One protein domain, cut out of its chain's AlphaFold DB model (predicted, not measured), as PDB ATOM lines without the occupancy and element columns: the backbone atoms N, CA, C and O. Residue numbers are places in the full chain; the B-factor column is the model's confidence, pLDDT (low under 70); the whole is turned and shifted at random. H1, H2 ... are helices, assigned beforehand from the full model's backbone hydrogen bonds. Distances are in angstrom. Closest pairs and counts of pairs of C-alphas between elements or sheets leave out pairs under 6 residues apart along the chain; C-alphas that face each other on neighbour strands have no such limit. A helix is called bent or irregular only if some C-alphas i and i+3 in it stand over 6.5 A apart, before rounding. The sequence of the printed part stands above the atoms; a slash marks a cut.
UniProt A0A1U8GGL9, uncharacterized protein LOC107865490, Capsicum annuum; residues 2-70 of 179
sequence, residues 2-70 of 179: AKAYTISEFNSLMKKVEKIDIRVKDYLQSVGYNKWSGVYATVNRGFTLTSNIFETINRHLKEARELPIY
ATOM      1  N   ALA A   2     -26.981  -3.658  47.253       71.38
ATOM      2  CA  ALA A   2     -25.795  -4.148  46.534       71.38
ATOM      3  C   ALA A   2     -25.359  -3.241  45.361       71.38
ATOM      4  O   ALA A   2     -24.173  -3.075  45.124       71.38
ATOM      5  N   LYS A   3     -26.335  -2.618  44.680       72.38
ATOM      6  CA  LYS A   3     -26.153  -1.682  43.554       72.38
ATOM      7  C   LYS A   3     -25.983  -0.206  43.953       72.38
ATOM      8  O   LYS A   3     -26.040   0.652  43.082       72.38
ATOM      9  N   ALA A   4     -25.911   0.109  45.247       82.00
ATOM     10  CA  ALA A   4     -25.697   1.495  45.658       82.00
ATOM     11  C   ALA A   4     -24.277   1.906  45.268       82.00
ATOM     12  O   ALA A   4     -23.353   1.119  45.470       82.00
ATOM     13  N   TYR A   5     -24.114   3.123  44.758       80.88
ATOM     14  CA  TYR A   5     -22.800   3.643  44.361       80.88
ATOM     15  C   TYR A   5     -22.196   4.569  45.422       80.88
ATOM     16  O   TYR A   5     -21.010   4.863  45.382       80.88
ATOM     17  N   THR A   6     -22.984   5.007  46.412       85.31
ATOM     18  CA  THR A   6     -22.506   5.840  47.531       85.31
ATOM     19  C   THR A   6     -22.854   5.220  48.885       85.31
ATOM     20  O   THR A   6     -23.893   4.572  49.040       85.31
ATOM     21  N   ILE A   7     -22.033   5.487  49.908       87.19
ATOM     22  CA  ILE A   7     -22.301   5.061  51.294       87.19
ATOM     23  C   ILE A   7     -23.620   5.659  51.810       87.19
ATOM     24  O   ILE A   7     -24.383   4.986  52.499       87.19
ATOM     25  N   SER A   8     -23.938   6.906  51.441       87.56
ATOM     26  CA  SER A   8     -25.193   7.554  51.841       87.56
ATOM     27  C   SER A   8     -26.421   6.846  51.268       87.56
ATOM     28  O   SER A   8     -27.395   6.614  51.987       87.56
ATOM     29  N   GLU A   9     -26.394   6.499  49.980       88.44
ATOM     30  CA  GLU A   9     -27.468   5.739  49.339       88.44
ATOM     31  C   GLU A   9     -27.590   4.344  49.962       88.44
ATOM     32  O   GLU A   9     -28.692   3.921  50.314       88.44
ATOM     33  N   PHE A  10     -26.461   3.665  50.177       91.25
ATOM     34  CA  PHE A  10     -26.428   2.369  50.846       91.25
ATOM     35  C   PHE A  10     -27.078   2.434  52.232       91.25
ATOM     36  O   PHE A  10     -27.993   1.663  52.518       91.25
ATOM     37  N   ASN A  11     -26.668   3.391  53.066       92.62
ATOM     38  CA  ASN A  11     -27.192   3.567  54.420       92.62
ATOM     39  C   ASN A  11     -28.685   3.918  54.412       92.62
ATOM     40  O   ASN A  11     -29.442   3.405  55.235       92.62
ATOM     41  N   SER A  12     -29.131   4.752  53.468       93.00
ATOM     42  CA  SER A  12     -30.554   5.061  53.278       93.00
ATOM     43  C   SER A  12     -31.366   3.801  52.961       93.00
ATOM     44  O   SER A  12     -32.424   3.574  53.548       93.00
ATOM     45  N   LEU A  13     -30.848   2.933  52.089       91.12
ATOM     46  CA  LEU A  13     -31.492   1.665  51.752       91.12
ATOM     47  C   LEU A  13     -31.467   0.666  52.923       91.12
ATOM     48  O   LEU A  13     -32.490   0.036  53.180       91.12
ATOM     49  N   MET A  14     -30.366   0.570  53.678       92.94
ATOM     50  CA  MET A  14     -30.293  -0.268  54.887       92.94
ATOM     51  C   MET A  14     -31.299   0.180  55.954       92.94
ATOM     52  O   MET A  14     -31.955  -0.663  56.559       92.94
ATOM     53  N   LYS A  15     -31.498   1.494  56.135       93.56
ATOM     54  CA  LYS A  15     -32.546   2.033  57.021       93.56
ATOM     55  C   LYS A  15     -33.956   1.655  56.564       93.56
ATOM     56  O   LYS A  15     -34.843   1.498  57.395       93.56
ATOM     57  N   LYS A  16     -34.200   1.528  55.255       93.94
ATOM     58  CA  LYS A  16     -35.493   1.032  54.752       93.94
ATOM     59  C   LYS A  16     -35.680  -0.448  55.078       93.94
ATOM     60  O   LYS A  16     -36.769  -0.822  55.485       93.94
ATOM     61  N   VAL A  17     -34.631  -1.261  54.945       91.50
ATOM     62  CA  VAL A  17     -34.678  -2.689  55.304       91.50
ATOM     63  C   VAL A  17     -34.897  -2.886  56.796       91.50
ATOM     64  O   VAL A  17     -35.744  -3.682  57.170       91.50
ATOM     65  N   GLU A  18     -34.225  -2.100  57.634       93.44
ATOM     66  CA  GLU A  18     -34.429  -2.090  59.086       93.44
ATOM     67  C   GLU A  18     -35.889  -1.876  59.487       93.44
ATOM     68  O   GLU A  18     -36.396  -2.550  60.375       93.44
ATOM     69  N   LYS A  19     -36.569  -0.949  58.802       94.62
ATOM     70  CA  LYS A  19     -37.989  -0.667  59.034       94.62
ATOM     71  C   LYS A  19     -38.909  -1.810  58.601       94.62
ATOM     72  O   LYS A  19     -40.029  -1.872  59.092       94.62
ATOM     73  N   ILE A  20     -38.474  -2.648  57.660       93.94
ATOM     74  CA  ILE A  20     -39.248  -3.795  57.169       93.94
ATOM     75  C   ILE A  20     -39.032  -4.995  58.094       93.94
ATOM     76  O   ILE A  20     -39.998  -5.551  58.604       93.94
ATOM     77  N   ASP A  21     -37.776  -5.387  58.308       92.88
ATOM     78  CA  ASP A  21     -37.403  -6.454  59.234       92.88
ATOM     79  C   ASP A  21     -35.957  -6.255  59.711       92.88
ATOM     80  O   ASP A  21     -34.992  -6.365  58.944       92.88
ATOM     81  N   ILE A  22     -35.807  -5.992  61.009       94.06
ATOM     82  CA  ILE A  22     -34.508  -5.814  61.663       94.06
ATOM     83  C   ILE A  22     -33.616  -7.055  61.528       94.06
ATOM     84  O   ILE A  22     -32.414  -6.921  61.307       94.06
ATOM     85  N   ARG A  23     -34.191  -8.266  61.534       93.69
ATOM     86  CA  ARG A  23     -33.430  -9.526  61.447       93.69
ATOM     87  C   ARG A  23     -32.705  -9.649  60.112       93.69
ATOM     88  O   ARG A  23     -31.610 -10.202  60.043       93.69
ATOM     89  N   VAL A  24     -33.301  -9.107  59.048       89.62
ATOM     90  CA  VAL A  24     -32.683  -9.076  57.718       89.62
ATOM     91  C   VAL A  24     -31.500  -8.112  57.707       89.62
ATOM     92  O   VAL A  24     -30.453  -8.451  57.158       89.62
ATOM     93  N   LYS A  25     -31.622  -6.936  58.338       90.19
ATOM     94  CA  LYS A  25     -30.492  -6.004  58.497       90.19
ATOM     95  C   LYS A  25     -29.347  -6.659  59.274       90.19
ATOM     96  O   LYS A  25     -28.210  -6.597  58.808       90.19
ATOM     97  N   ASP A  26     -29.648  -7.310  60.395       91.38
ATOM     98  CA  ASP A  26     -28.641  -7.946  61.252       91.38
ATOM     99  C   ASP A  26     -27.917  -9.085  60.528       91.38
ATOM    100  O   ASP A  26     -26.689  -9.175  60.574       91.38
ATOM    101  N   TYR A  27     -28.655  -9.906  59.776       91.31
ATOM    102  CA  TYR A  27     -28.069 -10.927  58.910       91.31
ATOM    103  C   TYR A  27     -27.163 -10.318  57.829       91.31
ATOM    104  O   TYR A  27     -26.023 -10.740  57.642       91.31
ATOM    105  N   LEU A  28     -27.629  -9.286  57.123       86.56
ATOM    106  CA  LEU A  28     -26.838  -8.628  56.077       86.56
ATOM    107  C   LEU A  28     -25.549  -8.000  56.627       86.56
ATOM    108  O   LEU A  28     -24.528  -7.978  55.928       86.56
ATOM    109  N   GLN A  29     -25.596  -7.506  57.866       89.88
ATOM    110  CA  GLN A  29     -24.439  -6.991  58.586       89.88
ATOM    111  C   GLN A  29     -23.487  -8.112  59.019       89.88
ATOM    112  O   GLN A  29     -22.279  -7.972  58.820       89.88
ATOM    113  N   SER A  30     -24.003  -9.232  59.536       87.81
ATOM    114  CA  SER A  30     -23.186 -10.365  59.996       87.81
ATOM    115  C   SER A  30     -22.453 -11.079  58.857       87.81
ATOM    116  O   SER A  30     -21.314 -11.514  59.028       87.81
ATOM    117  N   VAL A  31     -23.047 -11.128  57.658       87.12
ATOM    118  CA  VAL A  31     -22.377 -11.631  56.446       87.12
ATOM    119  C   VAL A  31     -21.129 -10.798  56.116       87.12
ATOM    120  O   VAL A  31     -20.129 -11.351  55.640       87.12
ATOM    121  N   GLY A  32     -21.166  -9.494  56.407       85.44
ATOM    122  CA  GLY A  32     -20.121  -8.516  56.112       85.44
ATOM    123  C   GLY A  32     -20.361  -7.798  54.785       85.44
ATOM    124  O   GLY A  32     -20.388  -8.414  53.716       85.44
ATOM    125  N   TYR A  33     -20.514  -6.470  54.832       86.19
ATOM    126  CA  TYR A  33     -20.858  -5.654  53.657       86.19
ATOM    127  C   TYR A  33     -19.823  -5.727  52.539       86.19
ATOM    128  O   TYR A  33     -20.186  -5.707  51.364       86.19
ATOM    129  N   ASN A  34     -18.548  -5.890  52.887       80.44
ATOM    130  CA  ASN A  34     -17.461  -6.036  51.927       80.44
ATOM    131  C   ASN A  34     -17.603  -7.269  51.030       80.44
ATOM    132  O   ASN A  34     -16.888  -7.361  50.037       80.44
ATOM    133  N   LYS A  35     -18.473  -8.237  51.357       77.00
ATOM    134  CA  LYS A  35     -18.699  -9.443  50.547       77.00
ATOM    135  C   LYS A  35     -19.711  -9.243  49.421       77.00
ATOM    136  O   LYS A  35     -19.586  -9.916  48.408       77.00
ATOM    137  N   TRP A  36     -20.670  -8.331  49.569       77.50
ATOM    138  CA  TRP A  36     -21.824  -8.241  48.662       77.50
ATOM    139  C   TRP A  36     -22.193  -6.814  48.230       77.50
ATOM    140  O   TRP A  36     -22.960  -6.638  47.285       77.50
ATOM    141  N   SER A  37     -21.661  -5.791  48.897       82.19
ATOM    142  CA  SER A  37     -21.902  -4.390  48.560       82.19
ATOM    143  C   SER A  37     -20.746  -3.828  47.742       82.19
ATOM    144  O   SER A  37     -19.600  -3.898  48.184       82.19
ATOM    145  N   GLY A  38     -21.046  -3.227  46.586       75.56
ATOM    146  CA  GLY A  38     -20.033  -2.585  45.743       75.56
ATOM    147  C   GLY A  38     -19.265  -1.478  46.476       75.56
ATOM    148  O   GLY A  38     -18.044  -1.433  46.402       75.56
ATOM    149  N   VAL A  39     -19.953  -0.656  47.280       82.44
ATOM    150  CA  VAL A  39     -19.344   0.473  48.020       82.44
ATOM    151  C   VAL A  39     -18.418   0.072  49.171       82.44
ATOM    152  O   VAL A  39     -17.641   0.901  49.627       82.44
ATOM    153  N   TYR A  40     -18.500  -1.170  49.661       81.69
ATOM    154  CA  TYR A  40     -17.622  -1.683  50.726       81.69
ATOM    155  C   TYR A  40     -16.630  -2.735  50.212       81.69
ATOM    156  O   TYR A  40     -15.897  -3.327  51.009       81.69
ATOM    157  N   ALA A  41     -16.621  -3.026  48.909       75.56
ATOM    158  CA  ALA A  41     -15.714  -4.008  48.338       75.56
ATOM    159  C   ALA A  41     -14.266  -3.490  48.392       75.56
ATOM    160  O   ALA A  41     -13.981  -2.356  48.023       75.56
ATOM    161  N   THR A  42     -13.338  -4.334  48.847       69.38
ATOM    162  CA  THR A  42     -11.900  -4.007  48.928       69.38
ATOM    163  C   THR A  42     -11.186  -4.070  47.580       69.38
ATOM    164  O   THR A  42     -10.077  -3.571  47.439       69.38
ATOM    165  N   VAL A  43     -11.815  -4.707  46.598       66.06
ATOM    166  CA  VAL A  43     -11.356  -4.830  45.213       66.06
ATOM    167  C   VAL A  43     -12.504  -4.401  44.309       66.06
ATOM    168  O   VAL A  43     -13.662  -4.615  44.678       66.06
ATOM    169  N   ASN A  44     -12.211  -3.811  43.146       59.69
ATOM    170  CA  ASN A  44     -13.258  -3.499  42.178       59.69
ATOM    171  C   ASN A  44     -13.883  -4.820  41.708       59.69
ATOM    172  O   ASN A  44     -13.258  -5.597  40.989       59.69
ATOM    173  N   ARG A  45     -15.092  -5.118  42.193       60.19
ATOM    174  CA  ARG A  45     -15.815  -6.348  41.843       60.19
ATOM    175  C   ARG A  45     -16.779  -6.154  40.679       60.19
ATOM    176  O   ARG A  45     -17.484  -7.110  40.364       60.19
ATOM    177  N   GLY A  46     -16.826  -4.964  40.065       60.66
ATOM    178  CA  GLY A  46     -17.661  -4.651  38.902       60.66
ATOM    179  C   GLY A  46     -19.036  -5.334  38.944       60.66
ATOM    180  O   GLY A  46     -19.799  -5.195  39.903       60.66
ATOM    181  N   PHE A  47     -19.322  -6.149  37.926       52.66
ATOM    182  CA  PHE A  47     -20.574  -6.904  37.776       52.66
ATOM    183  C   PHE A  47     -20.642  -8.242  38.538       52.66
ATOM    184  O   PHE A  47     -21.697  -8.882  38.562       52.66
ATOM    185  N   THR A  48     -19.553  -8.688  39.169       48.53
ATOM    186  CA  THR A  48     -19.416 -10.040  39.741       48.53
ATOM    187  C   THR A  48     -20.364 -10.302  40.921       48.53
ATOM    188  O   THR A  48     -20.677 -11.451  41.218       48.53
ATOM    189  N   LEU A  49     -20.867  -9.259  41.594       48.88
ATOM    190  CA  LEU A  49     -21.613  -9.390  42.857       48.88
ATOM    191  C   LEU A  49     -23.128  -9.593  42.744       48.88
ATOM    192  O   LEU A  49     -23.791  -9.771  43.766       48.88
ATOM    193  N   THR A  50     -23.719  -9.574  41.552       48.22
ATOM    194  CA  THR A  50     -25.177  -9.719  41.437       48.22
ATOM    195  C   THR A  50     -25.545 -10.970  40.660       48.22
ATOM    196  O   THR A  50     -25.572 -10.932  39.429       48.22
ATOM    197  N   SER A  51     -25.940 -12.039  41.374       52.62
ATOM    198  CA  SER A  51     -26.649 -13.171  40.750       52.62
ATOM    199  C   SER A  51     -27.822 -12.651  39.929       52.62
ATOM    200  O   SER A  51     -28.036 -13.127  38.841       52.62
ATOM    201  N   ASN A  52     -28.469 -11.563  40.353       54.19
ATOM    202  CA  ASN A  52     -29.552 -10.904  39.631       54.19
ATOM    203  C   ASN A  52     -29.169 -10.355  38.236       54.19
ATOM    204  O   ASN A  52     -30.023 -10.312  37.353       54.19
ATOM    205  N   ILE A  53     -27.918  -9.922  38.007       50.88
ATOM    206  CA  ILE A  53     -27.447  -9.574  36.652       50.88
ATOM    207  C   ILE A  53     -27.234 -10.859  35.873       50.88
ATOM    208  O   ILE A  53     -27.783 -10.966  34.790       50.88
ATOM    209  N   PHE A  54     -26.552 -11.854  36.440       54.97
ATOM    210  CA  PHE A  54     -26.434 -13.163  35.798       54.97
ATOM    211  C   PHE A  54     -27.787 -13.826  35.550       54.97
ATOM    212  O   PHE A  54     -27.929 -14.471  34.541       54.97
ATOM    213  N   GLU A  55     -28.805 -13.637  36.380       58.62
ATOM    214  CA  GLU A  55     -30.160 -14.169  36.234       58.62
ATOM    215  C   GLU A  55     -30.965 -13.359  35.226       58.62
ATOM    216  O   GLU A  55     -31.743 -13.925  34.470       58.62
ATOM    217  N   THR A  56     -30.791 -12.035  35.175       59.47
ATOM    218  CA  THR A  56     -31.406 -11.194  34.135       59.47
ATOM    219  C   THR A  56     -30.775 -11.489  32.780       59.47
ATOM    220  O   THR A  56     -31.505 -11.698  31.822       59.47
ATOM    221  N   ILE A  57     -29.447 -11.590  32.723       58.91
ATOM    222  CA  ILE A  57     -28.668 -12.017  31.564       58.91
ATOM    223  C   ILE A  57     -29.042 -13.454  31.203       58.91
ATOM    224  O   ILE A  57     -29.406 -13.689  30.070       58.91
ATOM    225  N   ASN A  58     -29.071 -14.403  32.140       62.75
ATOM    226  CA  ASN A  58     -29.467 -15.795  31.894       62.75
ATOM    227  C   ASN A  58     -30.915 -15.897  31.428       62.75
ATOM    228  O   ASN A  58     -31.213 -16.806  30.674       62.75
ATOM    229  N   ARG A  59     -31.812 -15.009  31.876       66.62
ATOM    230  CA  ARG A  59     -33.214 -14.957  31.443       66.62
ATOM    231  C   ARG A  59     -33.341 -14.381  30.038       66.62
ATOM    232  O   ARG A  59     -34.017 -14.981  29.219       66.62
ATOM    233  N   HIS A  60     -32.685 -13.252  29.757       63.09
ATOM    234  CA  HIS A  60     -32.655 -12.638  28.422       63.09
ATOM    235  C   HIS A  60     -31.926 -13.518  27.405       63.09
ATOM    236  O   HIS A  60     -32.320 -13.599  26.252       63.09
ATOM    237  N   LEU A  61     -30.868 -14.191  27.848       65.12
ATOM    238  CA  LEU A  61     -30.053 -15.082  27.041       65.12
ATOM    239  C   LEU A  61     -30.500 -16.543  27.144       65.12
ATOM    240  O   LEU A  61     -29.809 -17.407  26.618       65.12
ATOM    241  N   LYS A  62     -31.611 -16.850  27.829       71.88
ATOM    242  CA  LYS A  62     -32.077 -18.236  27.986       71.88
ATOM    243  C   LYS A  62     -32.353 -18.843  26.617       71.88
ATOM    244  O   LYS A  62     -31.834 -19.903  26.308       71.88
ATOM    245  N   GLU A  63     -33.116 -18.111  25.816       66.88
ATOM    246  CA  GLU A  63     -33.443 -18.458  24.434       66.88
ATOM    247  C   GLU A  63     -32.256 -18.158  23.507       66.88
ATOM    248  O   GLU A  63     -31.954 -18.935  22.611       66.88
ATOM    249  N   ALA A  64     -31.496 -17.086  23.777       65.19
ATOM    250  CA  ALA A  64     -30.336 -16.736  22.954       65.19
ATOM    251  C   ALA A  64     -29.188 -17.763  23.023       65.19
ATOM    252  O   ALA A  64     -28.371 -17.821  22.114       65.19
ATOM    253  N   ARG A  65     -29.097 -18.569  24.090       68.50
ATOM    254  CA  ARG A  65     -28.087 -19.634  24.248       68.50
ATOM    255  C   ARG A  65     -28.272 -20.804  23.294       68.50
ATOM    256  O   ARG A  65     -27.323 -21.549  23.085       68.50
ATOM    257  N   GLU A  66     -29.477 -20.973  22.764       73.69
ATOM    258  CA  GLU A  66     -29.771 -21.993  21.757       73.69
ATOM    259  C   GLU A  66     -29.407 -21.511  20.345       73.69
ATOM    260  O   GLU A  66     -29.413 -22.296  19.398       73.69
ATOM    261  N   LEU A  67     -29.055 -20.229  20.198       70.44
ATOM    262  CA  LEU A  67     -28.635 -19.662  18.928       70.44
ATOM    263  C   LEU A  67     -27.177 -20.024  18.605       70.44
ATOM    264  O   LEU A  67     -26.360 -20.229  19.512       70.44
ATOM    265  N   PRO A  68     -26.804 -20.028  17.312       76.00
ATOM    266  CA  PRO A  68     -25.407 -20.030  16.904       76.00
ATOM    267  C   PRO A  68     -24.609 -18.941  17.628       76.00
ATOM    268  O   PRO A  68     -25.112 -17.848  17.895       76.00
ATOM    269  N   ILE A  69     -23.330 -19.213  17.905       69.19
ATOM    270  CA  ILE A  69     -22.461 -18.324  18.697       69.19
ATOM    271  C   ILE A  69     -22.458 -16.873  18.197       69.19
ATOM    272  O   ILE A  69     -22.399 -15.944  18.996       69.19
ATOM    273  N   TYR A  70     -22.565 -16.675  16.883       68.00
ATOM    274  CA  TYR A  70     -22.650 -15.353  16.273       68.00
ATOM    275  C   TYR A  70     -23.907 -14.588  16.716       68.00
ATOM    276  O   TYR A  70     -23.803 -13.459  17.196       68.00
TER     277      TYR A  70
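AT A GLANCE: This is residues 2 to 70 of the 179 residues of the protein "uncharacterized protein LOC107865490" of Capsicum annuum (UniProt A0A1U8GGL9). Two helices, H1 and H2, fold back at a tight turn into a V; with the links they make a small body, from which residues 51 to 70, with H3, stick out as a long free arm. The printed part has 69 residues with three named helices in the order H1, H2, H3 and no named strand: all helix. It is loose, with a radius of gyration of the C-alphas of 15.7 A, and elongated, spanning 47 by 27 by 19 A.

HOW THE PARTS SIT: H1, residues 7 to 20, touches H2, residues 22 to 31, with residues 14 to 18 alone; the closest C-alphas, of Glu 18 and Lys 25, are 5.6 A apart. They run opposite ways at a steep tilt of 46 degrees. H3, residues 51 to 64, is apart from both. Every O i to N i+4 pair is within hydrogen-bond range in H1 and H2, and 8 of 10 in H3.

IN THESE COORDINATES: H1 measures 20.0 A from C-alpha 7 at (-22.301, 5.061, 51.294), H2 14.4 A. H3 measures 18.5 A, ending at C-alpha 64 (-30.336, -16.736, 22.954); it is irregular, C-alphas 60 and 63 being 7.1 A apart.

THE WHOLE: The C-alphas farthest apart, of Lys 19 and Pro 68, are 48.0 A apart. The printed part has no cut. The link from H2 to H3, 19 residues, is long. pLDDT is under 70 at residues 42 to 61, 63 to 65 and 69 to 70.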